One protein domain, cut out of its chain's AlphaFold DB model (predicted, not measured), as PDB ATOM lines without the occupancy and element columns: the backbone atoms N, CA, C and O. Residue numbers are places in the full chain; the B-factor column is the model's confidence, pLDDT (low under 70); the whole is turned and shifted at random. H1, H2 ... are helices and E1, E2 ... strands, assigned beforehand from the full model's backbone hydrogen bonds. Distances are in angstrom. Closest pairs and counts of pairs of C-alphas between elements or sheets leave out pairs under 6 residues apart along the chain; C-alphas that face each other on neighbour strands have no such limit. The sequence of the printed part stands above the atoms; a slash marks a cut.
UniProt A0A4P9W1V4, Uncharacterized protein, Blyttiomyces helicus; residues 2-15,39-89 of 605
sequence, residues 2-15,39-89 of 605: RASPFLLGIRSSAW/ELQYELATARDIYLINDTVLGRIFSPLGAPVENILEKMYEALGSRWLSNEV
ATOM      1  N   ARG A   2      49.359  11.099 -22.940       67.44
ATOM      2  CA  ARG A   2      48.135  10.304 -22.611       67.44
ATOM      3  C   ARG A   2      48.320   8.927 -21.926       67.44
ATOM      4  O   ARG A   2      47.382   8.468 -21.289       67.44
ATOM      5  N   ALA A   3      49.478   8.275 -22.054       74.69
ATOM      6  CA  ALA A   3      49.806   6.998 -21.394       74.69
ATOM      7  C   ALA A   3      50.972   7.103 -20.383       74.69
ATOM      8  O   ALA A   3      51.593   6.106 -20.038       74.69
ATOM      9  N   SER A   4      51.320   8.319 -19.958       82.50
ATOM     10  CA  SER A   4      52.395   8.607 -19.001       82.50
ATOM     11  C   SER A   4      51.787   8.995 -17.646       82.50
ATOM     12  O   SER A   4      50.762   9.680 -17.649       82.50
ATOM     13  N   PRO A   5      52.406   8.644 -16.506       86.75
ATOM     14  CA  PRO A   5      52.063   9.233 -15.218       86.75
ATOM     15  C   PRO A   5      52.671  10.641 -15.135       86.75
ATOM     16  O   PRO A   5      53.871  10.799 -14.926       86.75
ATOM     17  N   PHE A   6      51.865  11.667 -15.419       90.88
ATOM     18  CA  PHE A   6      52.320  13.069 -15.445       90.88
ATOM     19  C   PHE A   6      51.252  14.083 -15.010       90.88
ATOM     20  O   PHE A   6      51.534  15.278 -14.960       90.88
ATOM     21  N   LEU A   7      50.029  13.624 -14.732       92.12
ATOM     22  CA  LEU A   7      48.933  14.466 -14.266       92.12
ATOM     23  C   LEU A   7      48.829  14.380 -12.746       92.12
ATOM     24  O   LEU A   7      49.030  13.311 -12.172       92.12
ATOM     25  N   LEU A   8      48.500  15.506 -12.117       92.06
ATOM     26  CA  LEU A   8      48.336  15.600 -10.674       92.06
ATOM     27  C   LEU A   8      46.969  15.039 -10.273       92.06
ATOM     28  O   LEU A   8      45.933  15.648 -10.531       92.06
ATOM     29  N   GLY A   9      46.983  13.883  -9.626       91.06
ATOM     30  CA  GLY A   9      45.852  13.361  -8.884       91.06
ATOM     31  C   GLY A   9      45.873  13.855  -7.437       91.06
ATOM     32  O   GLY A   9      46.937  13.942  -6.821       91.06
ATOM     33  N   ILE A  10      44.695  14.152  -6.891       90.81
ATOM     34  CA  ILE A  10      44.486  14.556  -5.497       90.81
ATOM     35  C   ILE A  10      43.508  13.569  -4.853       90.81
ATOM     36  O   ILE A  10      42.407  13.367  -5.361       90.81
ATOM     37  N   ARG A  11      43.885  12.958  -3.728       87.62
ATOM     38  CA  ARG A  11      43.027  12.068  -2.929       87.62
ATOM     39  C   ARG A  11      42.970  12.576  -1.491       87.62
ATOM     40  O   ARG A  11      44.005  12.718  -0.854       87.62
ATOM     41  N   SER A  12      41.772  12.808  -0.961       77.00
ATOM     42  CA  SER A  12      41.596  12.962   0.491       77.00
ATOM     43  C   SER A  12      41.705  11.595   1.159       77.00
ATOM     44  O   SER A  12      41.141  10.625   0.651       77.00
ATOM     45  N   SER A  13      42.350  11.516   2.323       65.19
ATOM     46  CA  SER A  13      42.210  10.370   3.226       65.19
ATOM     47  C   SER A  13      40.724  10.092   3.501       65.19
ATOM     48  O   SER A  13      39.999  11.004   3.917       65.19
ATOM     49  N   ALA A  14      40.268   8.861   3.255       51.72
ATOM     50  CA  ALA A  14      38.882   8.460   3.487       51.72
ATOM     51  C   ALA A  14      38.538   8.450   4.988       51.72
ATOM     52  O   ALA A  14      39.408   8.264   5.841       51.72
ATOM     53  N   TRP A  15      37.252   8.601   5.313       42.81
ATOM     54  CA  TRP A  15      36.757   8.469   6.685       42.81
ATOM     55  C   TRP A  15      36.700   6.990   7.093       42.81
ATOM     56  O   TRP A  15      35.632   6.381   7.099       42.81
ATOM     57  N   GLU A  39      44.156  14.530   5.368       70.75
ATOM     58  CA  GLU A  39      45.427  14.460   4.659       70.75
ATOM     59  C   GLU A  39      45.154  14.403   3.156       70.75
ATOM     60  O   GLU A  39      44.618  13.422   2.630       70.75
ATOM     61  N   LEU A  40      45.513  15.483   2.458       80.19
ATOM     62  CA  LEU A  40      45.497  15.538   1.003       80.19
ATOM     63  C   LEU A  40      46.749  14.841   0.465       80.19
ATOM     64  O   LEU A  40      47.868  15.334   0.594       80.19
ATOM     65  N   GLN A  41      46.540  13.680  -0.144       85.81
ATOM     66  CA  GLN A  41      47.565  12.912  -0.834       85.81
ATOM     67  C   GLN A  41      47.636  13.368  -2.294       85.81
ATOM     68  O   GLN A  41      46.622  13.418  -2.992       85.81
ATOM     69  N   TYR A  42      48.847  13.679  -2.751       90.81
ATOM     70  CA  TYR A  42      49.135  14.138  -4.108       90.81
ATOM     71  C   TYR A  42      49.961  13.077  -4.839       90.81
ATOM     72  O   TYR A  42      50.998  12.647  -4.336       90.81
ATOM     73  N   GLU A  43      49.514  12.656  -6.020       92.06
ATOM     74  CA  GLU A  43      50.115  11.551  -6.779       92.06
ATOM     75  C   GLU A  43      50.219  11.924  -8.266       92.06
ATOM     76  O   GLU A  43      49.327  12.577  -8.806       92.06
ATOM     77  N   LEU A  44      51.297  11.525  -8.953       93.12
ATOM     78  CA  LEU A  44      51.402  11.680 -10.409       93.12
ATOM     79  C   LEU A  44      50.921  10.402 -11.099       93.12
ATOM     80  O   LEU A  44      51.623   9.393 -11.100       93.12
ATOM     81  N   ALA A  45      49.744  10.460 -11.719       92.69
ATOM     82  CA  ALA A  45      49.076   9.310 -12.327       92.69
ATOM     83  C   ALA A  45      48.765   9.531 -13.819       92.69
ATOM     84  O   ALA A  45      49.027  10.603 -14.389       92.69
ATOM     85  N   THR A  46      48.260   8.491 -14.494       93.38
ATOM     86  CA  THR A  46      47.784   8.617 -15.880       93.38
ATOM     87  C   THR A  46      46.349   9.138 -15.894       93.38
ATOM     88  O   THR A  46      45.592   8.946 -14.946       93.38
ATOM     89  N   ALA A  47      45.936   9.766 -16.999       92.19
ATOM     90  CA  ALA A  47      44.592  10.335 -17.110       92.19
ATOM     91  C   ALA A  47      43.474   9.315 -16.824       92.19
ATOM     92  O   ALA A  47      42.454   9.685 -16.260       92.19
ATOM     93  N   ARG A  48      43.666   8.032 -17.161       91.56
ATOM     94  CA  ARG A  48      42.644   6.975 -17.015       91.56
ATOM     95  C   ARG A  48      42.336   6.587 -15.569       91.56
ATOM     96  O   ARG A  48      41.261   6.026 -15.323       91.56
ATOM     97  N   ASP A  49      43.283   6.869 -14.680       92.06
ATOM     98  CA  ASP A  49      43.286   6.501 -13.262       92.06
ATOM     99  C   ASP A  49      42.838   7.679 -12.377       92.06
ATOM    100  O   ASP A  49      42.550   7.497 -11.196       92.06
ATOM    101  N   ILE A  50      42.748   8.878 -12.969       93.94
ATOM    102  CA  ILE A  50      42.253  10.106 -12.347       93.94
ATOM    103  C   ILE A  50      40.797  10.347 -12.775       93.94
ATOM    104  O   ILE A  50      40.454  10.280 -13.961       93.94
ATOM    105  N   TYR A  51      39.944  10.662 -11.804       93.62
ATOM    106  CA  TYR A  51      38.507  10.849 -11.987       93.62
ATOM    107  C   TYR A  51      38.101  12.323 -11.892       93.62
ATOM    108  O   TYR A  51      38.658  13.102 -11.121       93.62
ATOM    109  N   LEU A  52      37.087  12.699 -12.669       91.06
ATOM    110  CA  LEU A  52      36.455  14.018 -12.620       91.06
ATOM    111  C   LEU A  52      35.266  13.945 -11.650       91.06
ATOM    112  O   LEU A  52      34.401  13.076 -11.799       91.06
ATOM    113  N   ILE A  53      35.239  14.803 -10.626       86.56
ATOM    114  CA  ILE A  53      34.324  14.675  -9.477       86.56
ATOM    115  C   ILE A  53      33.221  15.741  -9.560       86.56
ATOM    116  O   ILE A  53      33.254  16.767  -8.891       86.56
ATOM    117  N   ASN A  54      32.204  15.459 -10.374       78.75
ATOM    118  CA  ASN A  54      30.983  16.266 -10.506       78.75
ATOM    119  C   ASN A  54      29.954  16.059  -9.376       78.75
ATOM    120  O   ASN A  54      28.961  16.783  -9.314       78.75
ATOM    121  N   ASP A  55      30.161  15.061  -8.519       78.00
ATOM    122  CA  ASP A  55      29.309  14.750  -7.373       78.00
ATOM    123  C   ASP A  55      30.196  14.601  -6.131       78.00
ATOM    124  O   ASP A  55      30.989  13.662  -6.006       78.00
ATOM    125  N   THR A  56      30.081  15.563  -5.214       78.69
ATOM    126  CA  THR A  56      30.886  15.633  -3.987       78.69
ATOM    127  C   THR A  56      30.515  14.552  -2.973       78.69
ATOM    128  O   THR A  56      31.358  14.177  -2.158       78.69
ATOM    129  N   VAL A  57      29.301  13.996  -3.037       81.31
ATOM    130  CA  VAL A  57      28.879  12.872  -2.192       81.31
ATOM    131  C   VAL A  57      29.563  11.595  -2.673       81.31
ATOM    132  O   VAL A  57      30.153  10.886  -1.862       81.31
ATOM    133  N   LEU A  58      29.594  11.344  -3.988       83.94
ATOM    134  CA  LEU A  58      30.369  10.237  -4.566       83.94
ATOM    135  C   LEU A  58      31.875  10.396  -4.301       83.94
ATOM    136  O   LEU A  58      32.532   9.427  -3.919       83.94
ATOM    137  N   GLY A  59      32.406  11.614  -4.453       84.12
ATOM    138  CA  GLY A  59      33.803  11.931  -4.147       84.12
ATOM    139  C   GLY A  59      34.169  11.648  -2.687       84.12
ATOM    140  O   GLY A  59      35.197  11.030  -2.422       84.12
ATOM    141  N   ARG A  60      33.300  12.021  -1.738       85.06
ATOM    142  CA  ARG A  60      33.476  11.731  -0.307       85.06
ATOM    143  C   ARG A  60      33.381  10.237   0.005       85.06
ATOM    144  O   ARG A  60      34.198   9.743   0.770       85.06
ATOM    145  N   ILE A  61      32.397   9.534  -0.562       84.19
ATOM    146  CA  ILE A  61      32.133   8.112  -0.278       84.19
ATOM    147  C   ILE A  61      33.273   7.211  -0.756       84.19
ATOM    148  O   ILE A  61      33.657   6.291  -0.040       84.19
ATOM    149  N   PHE A  62      33.787   7.442  -1.966       88.25
ATOM    150  CA  PHE A  62      34.773   6.548  -2.583       88.25
ATOM    151  C   PHE A  62      36.214   7.058  -2.509       88.25
ATOM    152  O   PHE A  62      37.123   6.291  -2.813       88.25
ATOM    153  N   SER A  63      36.419   8.335  -2.160       89.31
ATOM    154  CA  SER A  63      37.723   9.018  -2.116       89.31
ATOM    155  C   SER A  63      38.685   8.607  -3.252       89.31
ATOM    156  O   SER A  63      39.826   8.218  -2.987       89.31
ATOM    157  N   PRO A  64      38.244   8.651  -4.529       91.62
ATOM    158  CA  PRO A  64      39.093   8.283  -5.653       91.62
ATOM    159  C   PRO A  64      40.217   9.309  -5.839       91.62
ATOM    160  O   PRO A  64      40.166  10.421  -5.311       91.62
ATOM    161  N   LEU A  65      41.206   8.958  -6.659       92.56
ATOM    162  CA  LEU A  65      42.189   9.925  -7.129       92.56
ATOM    163  C   LEU A  65      41.498  10.914  -8.088       92.56
ATOM    164  O   LEU A  65      41.118  10.549  -9.199       92.56
ATOM    165  N   GLY A  66      41.266  12.142  -7.630       92.12
ATOM    166  CA  GLY A  66      40.521  13.179  -8.344       92.12
ATOM    167  C   GLY A  66      41.414  14.150  -9.116       92.12
ATOM    168  O   GLY A  66      42.573  14.361  -8.759       92.12
ATOM    169  N   ALA A  67      40.875  14.764 -10.169       92.06
ATOM    170  CA  ALA A  67      41.500  15.920 -10.811       92.06
ATOM    171  C   ALA A  67      41.330  17.196  -9.951       92.06
ATOM    172  O   ALA A  67      40.378  17.276  -9.168       92.06
ATOM    173  N   PRO A  68      42.195  18.218 -10.102       88.56
ATOM    174  CA  PRO A  68      41.988  19.520  -9.469       88.56
ATOM    175  C   PRO A  68      40.697  20.195  -9.965       88.56
ATOM    176  O   PRO A  68      40.391  20.157 -11.158       88.56
ATOM    177  N   VAL A  69      39.957  20.832  -9.051       80.94
ATOM    178  CA  VAL A  69      38.605  21.369  -9.296       80.94
ATOM    179  C   VAL A  69      38.659  22.731 -10.007       80.94
ATOM    180  O   VAL A  69      38.356  23.774  -9.434       80.94
ATOM    181  N   GLU A  70      39.053  22.721 -11.279       83.44
ATOM    182  CA  GLU A  70      39.021  23.892 -12.159       83.44
ATOM    183  C   GLU A  70      38.442  23.539 -13.536       83.44
ATOM    184  O   GLU A  70      38.952  22.655 -14.223       83.44
ATOM    185  N   ASN A  71      37.465  24.318 -14.014       78.56
ATOM    186  CA  ASN A  71      36.789  24.135 -15.312       78.56
ATOM    187  C   ASN A  71      37.724  24.016 -16.540       78.56
ATOM    188  O   ASN A  71      37.289  23.572 -17.605       78.56
ATOM    189  N   ILE A  72      38.967  24.501 -16.444       90.25
ATOM    190  CA  ILE A  72      39.985  24.420 -17.505       90.25
ATOM    191  C   ILE A  72      40.772  23.108 -17.382       90.25
ATOM    192  O   ILE A  72      40.981  22.420 -18.385       90.25
ATOM    193  N   LEU A  73      41.156  22.732 -16.158       89.44
ATOM    194  CA  LEU A  73      41.863  21.487 -15.874       89.44
ATOM    195  C   LEU A  73      40.957  20.273 -16.100       89.44
ATOM    196  O   LEU A  73      41.380  19.356 -16.792       89.44
ATOM    197  N   GLU A  74      39.697  20.290 -15.656       89.12
ATOM    198  CA  GLU A  74      38.745  19.196 -15.908       89.12
ATOM    199  C   GLU A  74      38.635  18.862 -17.404       89.12
ATOM    200  O   GLU A  74      38.782  17.705 -17.795       89.12
ATOM    201  N   LYS A  75      38.487  19.882 -18.263       89.69
ATOM    202  CA  LYS A  75      38.443  19.722 -19.728       89.69
ATOM    203  C   LYS A  75      39.750  19.181 -20.303       89.69
ATOM    204  O   LYS A  75      39.724  18.389 -21.243       89.69
ATOM    205  N   MET A  76      40.897  19.598 -19.762       92.50
ATOM    206  CA  MET A  76      42.200  19.068 -20.170       92.50
ATOM    207  C   MET A  76      42.345  17.590 -19.783       92.50
ATOM    208  O   MET A  76      42.801  16.789 -20.596       92.50
ATOM    209  N   TYR A  77      41.936  17.215 -18.570       94.06
ATOM    210  CA  TYR A  77      41.999  15.846 -18.061       94.06
ATOM    211  C   TYR A  77      41.019  14.938 -18.832       94.06
ATOM    212  O   TYR A  77      41.422  13.873 -19.303       94.06
ATOM    213  N   GLU A  78      39.787  15.392 -19.092       92.56
ATOM    214  CA  GLU A  78      38.814  14.723 -19.975       92.56
ATOM    215  C   GLU A  78      39.399  14.489 -21.381       92.56
ATOM    216  O   GLU A  78      39.435  13.361 -21.875       92.56
ATOM    217  N   ALA A  79      39.979  15.528 -21.996       92.81
ATOM    218  CA  ALA A  79      40.629  15.439 -23.305       92.81
ATOM    219  C   ALA A  79      41.906  14.569 -23.317       92.81
ATOM    220  O   ALA A  79      42.383  14.179 -24.391       92.81
ATOM    221  N   LEU A  80      42.475  14.238 -22.156       92.38
ATOM    222  CA  LEU A  80      43.598  13.309 -22.014       92.38
ATOM    223  C   LEU A  80      43.150  11.867 -21.719       92.38
ATOM    224  O   LEU A  80      43.872  10.942 -22.098       92.38
ATOM    225  N   GLY A  81      41.963  11.669 -21.138       92.12
ATOM    226  CA  GLY A  81      41.343  10.356 -20.919       92.12
ATOM    227  C   GLY A  81      40.736  10.115 -19.530       92.12
ATOM    228  O   GLY A  81      40.399   8.966 -19.237       92.12
ATOM    229  N   SER A  82      40.619  11.143 -18.683       94.06
ATOM    230  CA  SER A  82      39.924  11.060 -17.390       94.06
ATOM    231  C   SER A  82      38.415  10.918 -17.549       94.06
ATOM    232  O   SER A  82      37.842  11.300 -18.569       94.06
ATOM    233  N   ARG A  83      37.770  10.321 -16.542       93.19
ATOM    234  CA  ARG A  83      36.358   9.916 -16.595       93.19
ATOM    235  C   ARG A  83      35.581  10.465 -15.404       93.19
ATOM    236  O   ARG A  83      36.096  10.515 -14.290       93.19
ATOM    237  N   TRP A  84      34.332  10.858 -15.639       90.62
ATOM    238  CA  TRP A  84      33.426  11.339 -14.595       90.62
ATOM    239  C   TRP A  84      33.066  10.221 -13.617       90.62
ATOM    240  O   TRP A  84      32.551   9.178 -14.027       90.62
ATOM    241  N   LEU A  85      33.289  10.455 -12.324       89.62
ATOM    242  CA  LEU A  85      33.018   9.493 -11.253       89.62
ATOM    243  C   LEU A  85      31.556   9.012 -11.274       89.62
ATOM    244  O   LEU A  85      31.292   7.819 -11.130       89.62
ATOM    245  N   SER A  86      30.611   9.917 -11.560       85.69
ATOM    246  CA  SER A  86      29.178   9.609 -11.681       85.69
ATOM    247  C   SER A  86      28.829   8.569 -12.752       85.69
ATOM    248  O   SER A  86      27.740   8.004 -12.706       85.69
ATOM    249  N   ASN A  87      29.711   8.340 -13.732       88.19
ATOM    250  CA  ASN A  87      29.484   7.387 -14.821       88.19
ATOM    251  C   ASN A  87      30.044   5.990 -14.503       88.19
ATOM    252  O   ASN A  87      29.643   5.013 -15.131       88.19
ATOM    253  N   GLU A  88      30.966   5.898 -13.541       90.56
ATOM    254  CA  GLU A  88      31.662   4.664 -13.153       90.56
ATOM    255  C   GLU A  88      31.078   4.061 -11.860       90.56
ATOM    256  O   GLU A  88      31.145   2.847 -11.653       90.56
ATOM    257  N   VAL A  89      30.456   4.883 -11.001       89.94
ATOM    258  CA  VAL A  89      29.694   4.417  -9.832       89.94
ATOM    259  C   VAL A  89      28.404   3.722 -10.274       89.94
ATOM    260  O   VAL A  89      27.508   4.328 -10.861       89.94
TER     261      VAL A  89
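This is residues 2 to 15 and 39 to 89 of the 605 residues of an uncharacterized protein of Blyttiomyces helicus (UniProt A0A4P9W1V4). A two-stranded ribbon, E1 and E2, makes one side of a small body, with E1 the strand nearer its middle. Loops with residues 50 to 52 and 64 to 67 run through the middle, and three short helices are set about them: H2 towards one end, H1 towards the other, H3 near H1. The printed part has 65 residues with two named strands and three named helices, in the order E1, E2, H1, H2, H3; the sheet is antiparallel and the class is mixed, helices and strands. The whole is compact, with a radius of gyration of the C-alphas of 10.8 A, and spans 31 by 23 by 19 A.

E1, residues 7 to 12, and E2, residues 40 to 45, are antiparallel neighbours at 150 degrees, with N 9 and O 43 at 2.8 A and N 41 and O 11 at 2.8 A, within hydrogen-bond range. H1, residues 56 to 62, and E1 are near each other, with 6 pairs of C-alphas within 10 A. H3, residues 85 to 88, and H1 only just touch, with 3 pairs of C-alphas within 8 A; the closest C-alphas, of Leu 58 and Leu 85, are 7.2 A apart. H2, residues 71 to 80, touches no helix and is only just apart from E1, the closest C-alphas 8.0 A from each other. Residues 51 to 52 pair with residues 83 to 84, parallel. Every O i to N i+4 pair is within hydrogen-bond range in H1, and 5 of 6 in H2; H3 is too short for such a pair.

E1 begins at C-alpha 7, (48.933, 14.466, -14.266), and is 16.5 A long; E2 is 15.1 A. H1 is 10.0 A, H2 is 14.4 A and H3 is 5.4 A, ending at C-alpha 88, (31.662, 4.664, -13.153).

The C-alphas of Arg 2 and Trp 15, 31.5 A apart, are the two farthest apart. Residues 16 to 38 are not printed, and C-alphas 15 and 39 are 10.7 A apart across this cut. Of the links printed whole, H2 to H3 is tight, E2 to H1 and H1 to H2 are short, and none is long. The mean pLDDT of the printed part is 86.2; residue 2 and residues 13 to 15 are under 70.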